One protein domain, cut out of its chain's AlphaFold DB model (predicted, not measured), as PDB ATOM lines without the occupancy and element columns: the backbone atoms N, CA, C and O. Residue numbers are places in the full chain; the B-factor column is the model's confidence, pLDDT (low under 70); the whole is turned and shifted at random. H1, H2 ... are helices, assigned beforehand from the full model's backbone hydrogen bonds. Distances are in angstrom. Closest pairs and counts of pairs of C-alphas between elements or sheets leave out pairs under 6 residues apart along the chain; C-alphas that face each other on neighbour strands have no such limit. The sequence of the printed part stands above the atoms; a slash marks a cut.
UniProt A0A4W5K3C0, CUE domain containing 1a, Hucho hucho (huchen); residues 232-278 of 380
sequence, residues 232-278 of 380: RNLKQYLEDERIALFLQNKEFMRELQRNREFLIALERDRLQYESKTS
ATOM      1  N   ARG A 232     -21.293 -17.798  24.274       93.81
ATOM      2  CA  ARG A 232     -21.952 -18.619  23.238       93.81
ATOM      3  C   ARG A 232     -23.450 -18.795  23.505       93.81
ATOM      4  O   ARG A 232     -24.236 -18.832  22.563       93.81
ATOM      5  N   ASN A 233     -23.861 -18.865  24.774       93.56
ATOM      6  CA  ASN A 233     -25.273 -18.948  25.145       93.56
ATOM      7  C   ASN A 233     -26.012 -17.614  24.943       93.56
ATOM      8  O   ASN A 233     -27.120 -17.619  24.416       93.56
ATOM      9  N   LEU A 234     -25.386 -16.481  25.276       94.00
ATOM     10  CA  LEU A 234     -25.919 -15.144  24.997       94.00
ATOM     11  C   LEU A 234     -26.052 -14.899  23.487       94.00
ATOM     12  O   LEU A 234     -27.082 -14.417  23.026       94.00
ATOM     13  N   LYS A 235     -25.042 -15.290  22.708       94.06
ATOM     14  CA  LYS A 235     -25.026 -15.223  21.242       94.06
ATOM     15  C   LYS A 235     -26.132 -16.076  20.617       94.06
ATOM     16  O   LYS A 235     -26.833 -15.589  19.739       94.06
ATOM     17  N   GLN A 236     -26.336 -17.301  21.112       96.25
ATOM     18  CA  GLN A 236     -27.470 -18.133  20.706       96.25
ATOM     19  C   GLN A 236     -28.807 -17.469  21.066       96.25
ATOM     20  O   GLN A 236     -29.678 -17.387  20.213       96.25
ATOM     21  N   TYR A 237     -28.960 -16.940  22.284       96.88
ATOM     22  CA  TYR A 237     -30.191 -16.268  22.710       96.88
ATOM     23  C   TYR A 237     -30.538 -15.051  21.835       96.88
ATOM     24  O   TYR A 237     -31.698 -14.861  21.479       96.88
ATOM     25  N   LEU A 238     -29.538 -14.252  21.452       96.88
ATOM     26  CA  LEU A 238     -29.713 -13.110  20.547       96.88
ATOM     27  C   LEU A 238     -30.062 -13.542  19.112       96.88
ATOM     28  O   LEU A 238     -30.800 -12.839  18.424       96.88
ATOM     29  N   GLU A 239     -29.566 -14.691  18.650       95.50
ATOM     30  CA  GLU A 239     -29.951 -15.252  17.349       95.50
ATOM     31  C   GLU A 239     -31.377 -15.831  17.386       95.50
ATOM     32  O   GLU A 239     -32.193 -15.535  16.512       95.50
ATOM     33  N   ASP A 240     -31.722 -16.556  18.454       96.75
ATOM     34  CA  ASP A 240     -33.074 -17.056  18.718       96.75
ATOM     35  C   ASP A 240     -34.087 -15.893  18.835       96.75
ATOM     36  O   ASP A 240     -35.221 -16.015  18.367       96.75
ATOM     37  N   GLU A 241     -33.691 -14.733  19.383       96.06
ATOM     38  CA  GLU A 241     -34.506 -13.506  19.403       96.06
ATOM     39  C   GLU A 241     -34.786 -12.977  17.985       96.06
ATOM     40  O   GLU A 241     -35.938 -12.669  17.663       96.06
ATOM     41  N   ARG A 242     -33.773 -12.919  17.105       96.00
ATOM     42  CA  ARG A 242     -33.954 -12.517  15.695       96.00
ATOM     43  C   ARG A 242     -34.933 -13.448  14.984       96.00
ATOM     44  O   ARG A 242     -35.866 -12.979  14.332       96.00
ATOM     45  N   ILE A 243     -34.772 -14.759  15.162       95.19
ATOM     46  CA  ILE A 243     -35.687 -15.767  14.607       95.19
ATOM     47  C   ILE A 243     -37.104 -15.567  15.168       95.19
ATOM     48  O   ILE A 243     -38.073 -15.558  14.406       95.19
ATOM     49  N   ALA A 244     -37.251 -15.318  16.472       96.06
ATOM     50  CA  ALA A 244     -38.545 -15.049  17.098       96.06
ATOM     51  C   ALA A 244     -39.217 -13.755  16.594       96.06
ATOM     52  O   ALA A 244     -40.449 -13.683  16.572       96.06
ATOM     53  N   LEU A 245     -38.453 -12.742  16.171       95.69
ATOM     54  CA  LEU A 245     -38.986 -11.548  15.502       95.69
ATOM     55  C   LEU A 245     -39.493 -11.874  14.088       95.69
ATOM     56  O   LEU A 245     -40.597 -11.457  13.733       95.69
ATOM     57  N   PHE A 246     -38.765 -12.679  13.307       93.75
ATOM     58  CA  PHE A 246     -39.245 -13.131  11.993       93.75
ATOM     59  C   PHE A 246     -40.504 -14.007  12.100       93.75
ATOM     60  O   PHE A 246     -41.453 -13.805  11.343       93.75
ATOM     61  N   LEU A 247     -40.579 -14.905  13.088       95.19
ATOM     62  CA  LEU A 247     -41.757 -15.753  13.334       95.19
ATOM     63  C   LEU A 247     -43.003 -14.973  13.806       95.19
ATOM     64  O   LEU A 247     -44.118 -15.487  13.709       95.19
ATOM     65  N   GLN A 248     -42.855 -13.732  14.287       95.56
ATOM     66  CA  GLN A 248     -43.994 -12.838  14.556       95.56
ATOM     67  C   GLN A 248     -44.578 -12.222  13.275       95.56
ATOM     68  O   GLN A 248     -45.750 -11.829  13.263       95.56
ATOM     69  N   ASN A 249     -43.798 -12.140  12.193       94.25
ATOM     70  CA  ASN A 249     -44.256 -11.588  10.925       94.25
ATOM     71  C   ASN A 249     -45.145 -12.606  10.185       94.25
ATOM     72  O   ASN A 249     -44.691 -13.647   9.709       94.25
ATOM     73  N   LYS A 250     -46.436 -12.280  10.061       94.94
ATOM     74  CA  LYS A 250     -47.443 -13.148   9.430       94.94
ATOM     75  C   LYS A 250     -47.221 -13.367   7.933       94.94
ATOM     76  O   LYS A 250     -47.591 -14.428   7.436       94.94
ATOM     77  N   GLU A 251     -46.630 -12.403   7.228       94.31
ATOM     78  CA  GLU A 251     -46.324 -12.540   5.797       94.31
ATOM     79  C   GLU A 251     -45.148 -13.498   5.595       94.31
ATOM     80  O   GLU A 251     -45.246 -14.433   4.803       94.31
ATOM     81  N   PHE A 252     -44.094 -13.357   6.410       95.81
ATOM     82  CA  PHE A 252     -42.985 -14.314   6.447       95.81
ATOM     83  C   PHE A 252     -43.477 -15.731   6.771       95.81
ATOM     84  O   PHE A 252     -43.124 -16.673   6.070       95.81
ATOM     85  N   MET A 253     -44.355 -15.888   7.768       95.81
ATOM     86  CA  MET A 253     -44.961 -17.186   8.090       95.81
ATOM     87  C   MET A 253     -45.782 -17.775   6.932       95.81
ATOM     88  O   MET A 253     -45.728 -18.986   6.719       95.81
ATOM     89  N   ARG A 254     -46.522 -16.953   6.173       94.50
ATOM     90  CA  ARG A 254     -47.310 -17.424   5.020       94.50
ATOM     91  C   ARG A 254     -46.407 -17.871   3.869       94.50
ATOM     92  O   ARG A 254     -46.647 -18.927   3.290       94.50
ATOM     93  N   GLU A 255     -45.352 -17.116   3.572       94.88
ATOM     94  CA  GLU A 255     -44.398 -17.471   2.516       94.88
ATOM     95  C   GLU A 255     -43.539 -18.687   2.908       94.88
ATOM     96  O   GLU A 255     -43.337 -19.594   2.102       94.88
ATOM     97  N   LEU A 256     -43.126 -18.787   4.176       94.56
ATOM     98  CA  LEU A 256     -42.411 -19.949   4.714       94.56
ATOM     99  C   LEU A 256     -43.260 -21.231   4.653       94.56
ATOM    100  O   LEU A 256     -42.732 -22.299   4.353       94.56
ATOM    101  N   GLN A 257     -44.575 -21.129   4.877       93.94
ATOM    102  CA  GLN A 257     -45.522 -22.237   4.683       93.94
ATOM    103  C   GLN A 257     -45.770 -22.572   3.203       93.94
ATOM    104  O   GLN A 257     -46.118 -23.708   2.885       93.94
ATOM    105  N   ARG A 258     -45.581 -21.612   2.291       95.81
ATOM    106  CA  ARG A 258     -45.651 -21.835   0.839       95.81
ATOM    107  C   ARG A 258     -44.376 -22.495   0.295       95.81
ATOM    108  O   ARG A 258     -44.429 -23.185  -0.724       95.81
ATOM    109  N   ASN A 259     -43.245 -22.332   0.985       95.81
ATOM    110  CA  ASN A 259     -41.967 -22.941   0.628       95.81
ATOM    111  C   ASN A 259     -41.950 -24.458   0.916       95.81
ATOM    112  O   ASN A 259     -41.612 -24.926   2.007       95.81
ATOM    113  N   ARG A 260     -42.289 -25.238  -0.115       95.19
ATOM    114  CA  ARG A 260     -42.329 -26.705  -0.060       95.19
ATOM    115  C   ARG A 260     -40.960 -27.346   0.199       95.19
ATOM    116  O   ARG A 260     -40.904 -28.338   0.920       95.19
ATOM    117  N   GLU A 261     -39.877 -26.786  -0.339       95.94
ATOM    118  CA  GLU A 261     -38.518 -27.311  -0.133       95.94
ATOM    119  C   GLU A 261     -38.092 -27.186   1.334       95.94
ATOM    120  O   GLU A 261     -37.570 -28.140   1.914       95.94
ATOM    121  N   PHE A 262     -38.399 -26.051   1.973       95.56
ATOM    122  CA  PHE A 262     -38.156 -25.858   3.403       95.56
ATOM    123  C   PHE A 262     -38.948 -26.855   4.262       95.56
ATOM    124  O   PHE A 262     -38.382 -27.468   5.163       95.56
ATOM    125  N   LEU A 263     -40.234 -27.068   3.963       95.75
ATOM    126  CA  LEU A 263     -41.066 -28.047   4.675       95.75
ATOM    127  C   LEU A 263     -40.530 -29.483   4.542       95.75
ATOM    128  O   LEU A 263     -40.490 -30.210   5.533       95.75
ATOM    129  N   ILE A 264     -40.067 -29.877   3.349       95.88
ATOM    130  CA  ILE A 264     -39.452 -31.193   3.107       95.88
ATOM    131  C   ILE A 264     -38.115 -31.324   3.853       95.88
ATOM    132  O   ILE A 264     -37.847 -32.367   4.454       95.88
ATOM    133  N   ALA A 265     -37.280 -30.281   3.856       96.56
ATOM    134  CA  ALA A 265     -36.027 -30.267   4.610       96.56
ATOM    135  C   ALA A 265     -36.272 -30.374   6.126       96.56
ATOM    136  O   ALA A 265     -35.650 -31.198   6.794       96.56
ATOM    137  N   LEU A 266     -37.241 -29.622   6.655       95.56
ATOM    138  CA  LEU A 266     -37.631 -29.653   8.065       95.56
ATOM    139  C   LEU A 266     -38.188 -31.028   8.480       95.56
ATOM    140  O   LEU A 266     -37.872 -31.529   9.561       95.56
ATOM    141  N   GLU A 267     -38.986 -31.671   7.622       94.00
ATOM    142  CA  GLU A 267     -39.452 -33.041   7.853       94.00
ATOM    143  C   GLU A 267     -38.292 -34.048   7.852       94.00
ATOM    144  O   GLU A 267     -38.227 -34.913   8.732       94.00
ATOM    145  N   ARG A 268     -37.343 -33.906   6.920       95.50
ATOM    146  CA  ARG A 268     -36.130 -34.730   6.863       95.50
ATOM    147  C   ARG A 268     -35.303 -34.596   8.139       95.50
ATOM    148  O   ARG A 268     -34.912 -35.613   8.707       95.50
ATOM    149  N   ASP A 269     -35.087 -33.376   8.622       95.81
ATOM    150  CA  ASP A 269     -34.310 -33.114   9.837       95.81
ATOM    151  C   ASP A 269     -35.020 -33.608  11.104       95.81
ATOM    152  O   ASP A 269     -34.370 -34.163  11.995       95.81
ATOM    153  N   ARG A 270     -36.357 -33.520  11.164       95.56
ATOM    154  CA  ARG A 270     -37.157 -34.153  12.226       95.56
ATOM    155  C   ARG A 270     -36.940 -35.669  12.257       95.56
ATOM    156  O   ARG A 270     -36.667 -36.224  13.321       95.56
ATOM    157  N   LEU A 271     -37.013 -36.334  11.102       93.19
ATOM    158  CA  LEU A 271     -36.793 -37.782  10.991       93.19
ATOM    159  C   LEU A 271     -35.344 -38.172  11.322       93.19
ATOM    160  O   LEU A 271     -35.116 -39.184  11.988       93.19
ATOM    161  N   GLN A 272     -34.359 -37.358  10.929       90.75
ATOM    162  CA  GLN A 272     -32.960 -37.541  11.334       90.75
ATOM    163  C   GLN A 272     -32.790 -37.387  12.852       90.75
ATOM    164  O   GLN A 272     -32.039 -38.148  13.467       90.75
ATOM    165  N   TYR A 273     -33.510 -36.447  13.478       89.38
ATOM    166  CA  TYR A 273     -33.502 -36.260  14.928       89.38
ATOM    167  C   TYR A 273     -34.071 -37.470  15.677       89.38
ATOM    168  O   TYR A 273     -33.442 -37.969  16.611       89.38
ATOM    169  N   GLU A 274     -35.209 -37.993  15.230       86.38
ATOM    170  CA  GLU A 274     -35.844 -39.175  15.822       86.38
ATOM    171  C   GLU A 274     -35.027 -40.463  15.580       86.38
ATOM    172  O   GLU A 274     -34.934 -41.347  16.439       86.38
ATOM    173  N   SER A 275     -34.327 -40.536  14.444       83.88
ATOM    174  CA  SER A 275     -33.406 -41.632  14.122       83.88
ATOM    175  C   SER A 275     -32.187 -41.664  15.050       83.88
ATOM    176  O   SER A 275     -31.777 -42.748  15.469       83.88
ATOM    177  N   LYS A 276     -31.618 -40.507  15.434       73.44
ATOM    178  CA  LYS A 276     -30.487 -40.465  16.385       73.44
ATOM    179  C   LYS A 276     -30.906 -40.729  17.833       73.44
ATOM    180  O   LYS A 276     -30.153 -41.391  18.547       73.44
ATOM    181  N   THR A 277     -32.105 -40.321  18.265       61.62
ATOM    182  CA  THR A 277     -32.622 -40.713  19.593       61.62
ATOM    183  C   THR A 277     -32.882 -42.219  19.676       61.62
ATOM    184  O   THR A 277     -32.618 -42.831  20.708       61.62
ATOM    185  N   SER A 278     -33.293 -42.838  18.566       59.22
ATOM    186  CA  SER A 278     -33.555 -44.284  18.465       59.22
ATOM    187  C   SER A 278     -32.296 -45.154  18.296       59.22
ATOM    188  O   SER A 278     -32.394 -46.378  18.306       59.22
TER     189      SER A 278
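What this domain is: This is residues 232 to 278 of the 380 residues of the protein "CUE domain containing 1a" of Hucho hucho (huchen) (UniProt A0A4W5K3C0). Three helices joined end to end make an open, flat U: the longest helix, H3, is one arm, H1 is the other, and the short H2 is the base between them, with a corner at each of its ends. The arms stay apart, and the space between them is empty. The printed part has 47 residues, with three named helices in the order H1, H2, H3 and no named strand; the class is all helix. The whole is loose, with a radius of gyration of the C-alphas of 13.7 A, and the C-alphas span 32 by 32 by 11 A along their three main axes.

Where its parts are: The longest helix, H3, has 18 residues, 260 to 277, and runs 26.0 A from C-alpha 260 at (-42.329, -26.705, -0.060) to C-alpha 277 at (-32.622, -40.713, 19.593). Before it comes H2, residues 250 to 258, which measures 12.3 A from first to last C-alpha. H1, residues 232 to 248, begins with C-alpha 232 at (-21.952, -18.619, 23.238) and measures 24.4 A from first to last C-alpha.

How they stand to each other: H3 and H2 are close but not clearly touching, with 2 pairs of C-alphas within 8 A; their closest C-alphas, those of Leu 263 and Gln 257, are 7.3 A apart. The lines of H3 and H2 are about perpendicular, at 79 degrees. At the other end of H2, H1 and H2 are also close but not clearly touching; their closest C-alphas, those of Leu 247 and Met 253, are 6.3 A apart. The lines of H1 and H2 are about perpendicular, at 90 degrees. H1 and H3 are apart, with no C-alpha of the one within 8 A of the other. In H1, H2 and H3 every O i to N i+4 pair is within hydrogen-bond range.

The domain as a whole: The outline is flat, and the two C-alphas farthest apart, those of Glu 251 and Ser 278, are 36.5 A from each other. The first and last printed C-alphas, those of Arg 232 and Ser 278, are 28.6 A apart. Residues 232 to 246, 248 to 255 and 257 to 278 stand free, with no C-alpha 8 or more residues away along the chain within 10 A. The printed part has no cut. The links from H1 to H2, through Asn 249, and from H2 to H3, through Asn 259, are both tight, with 1 residue each. The mean pLDDT of the printed part is 92.7, and residues 277 to 278 are under 70.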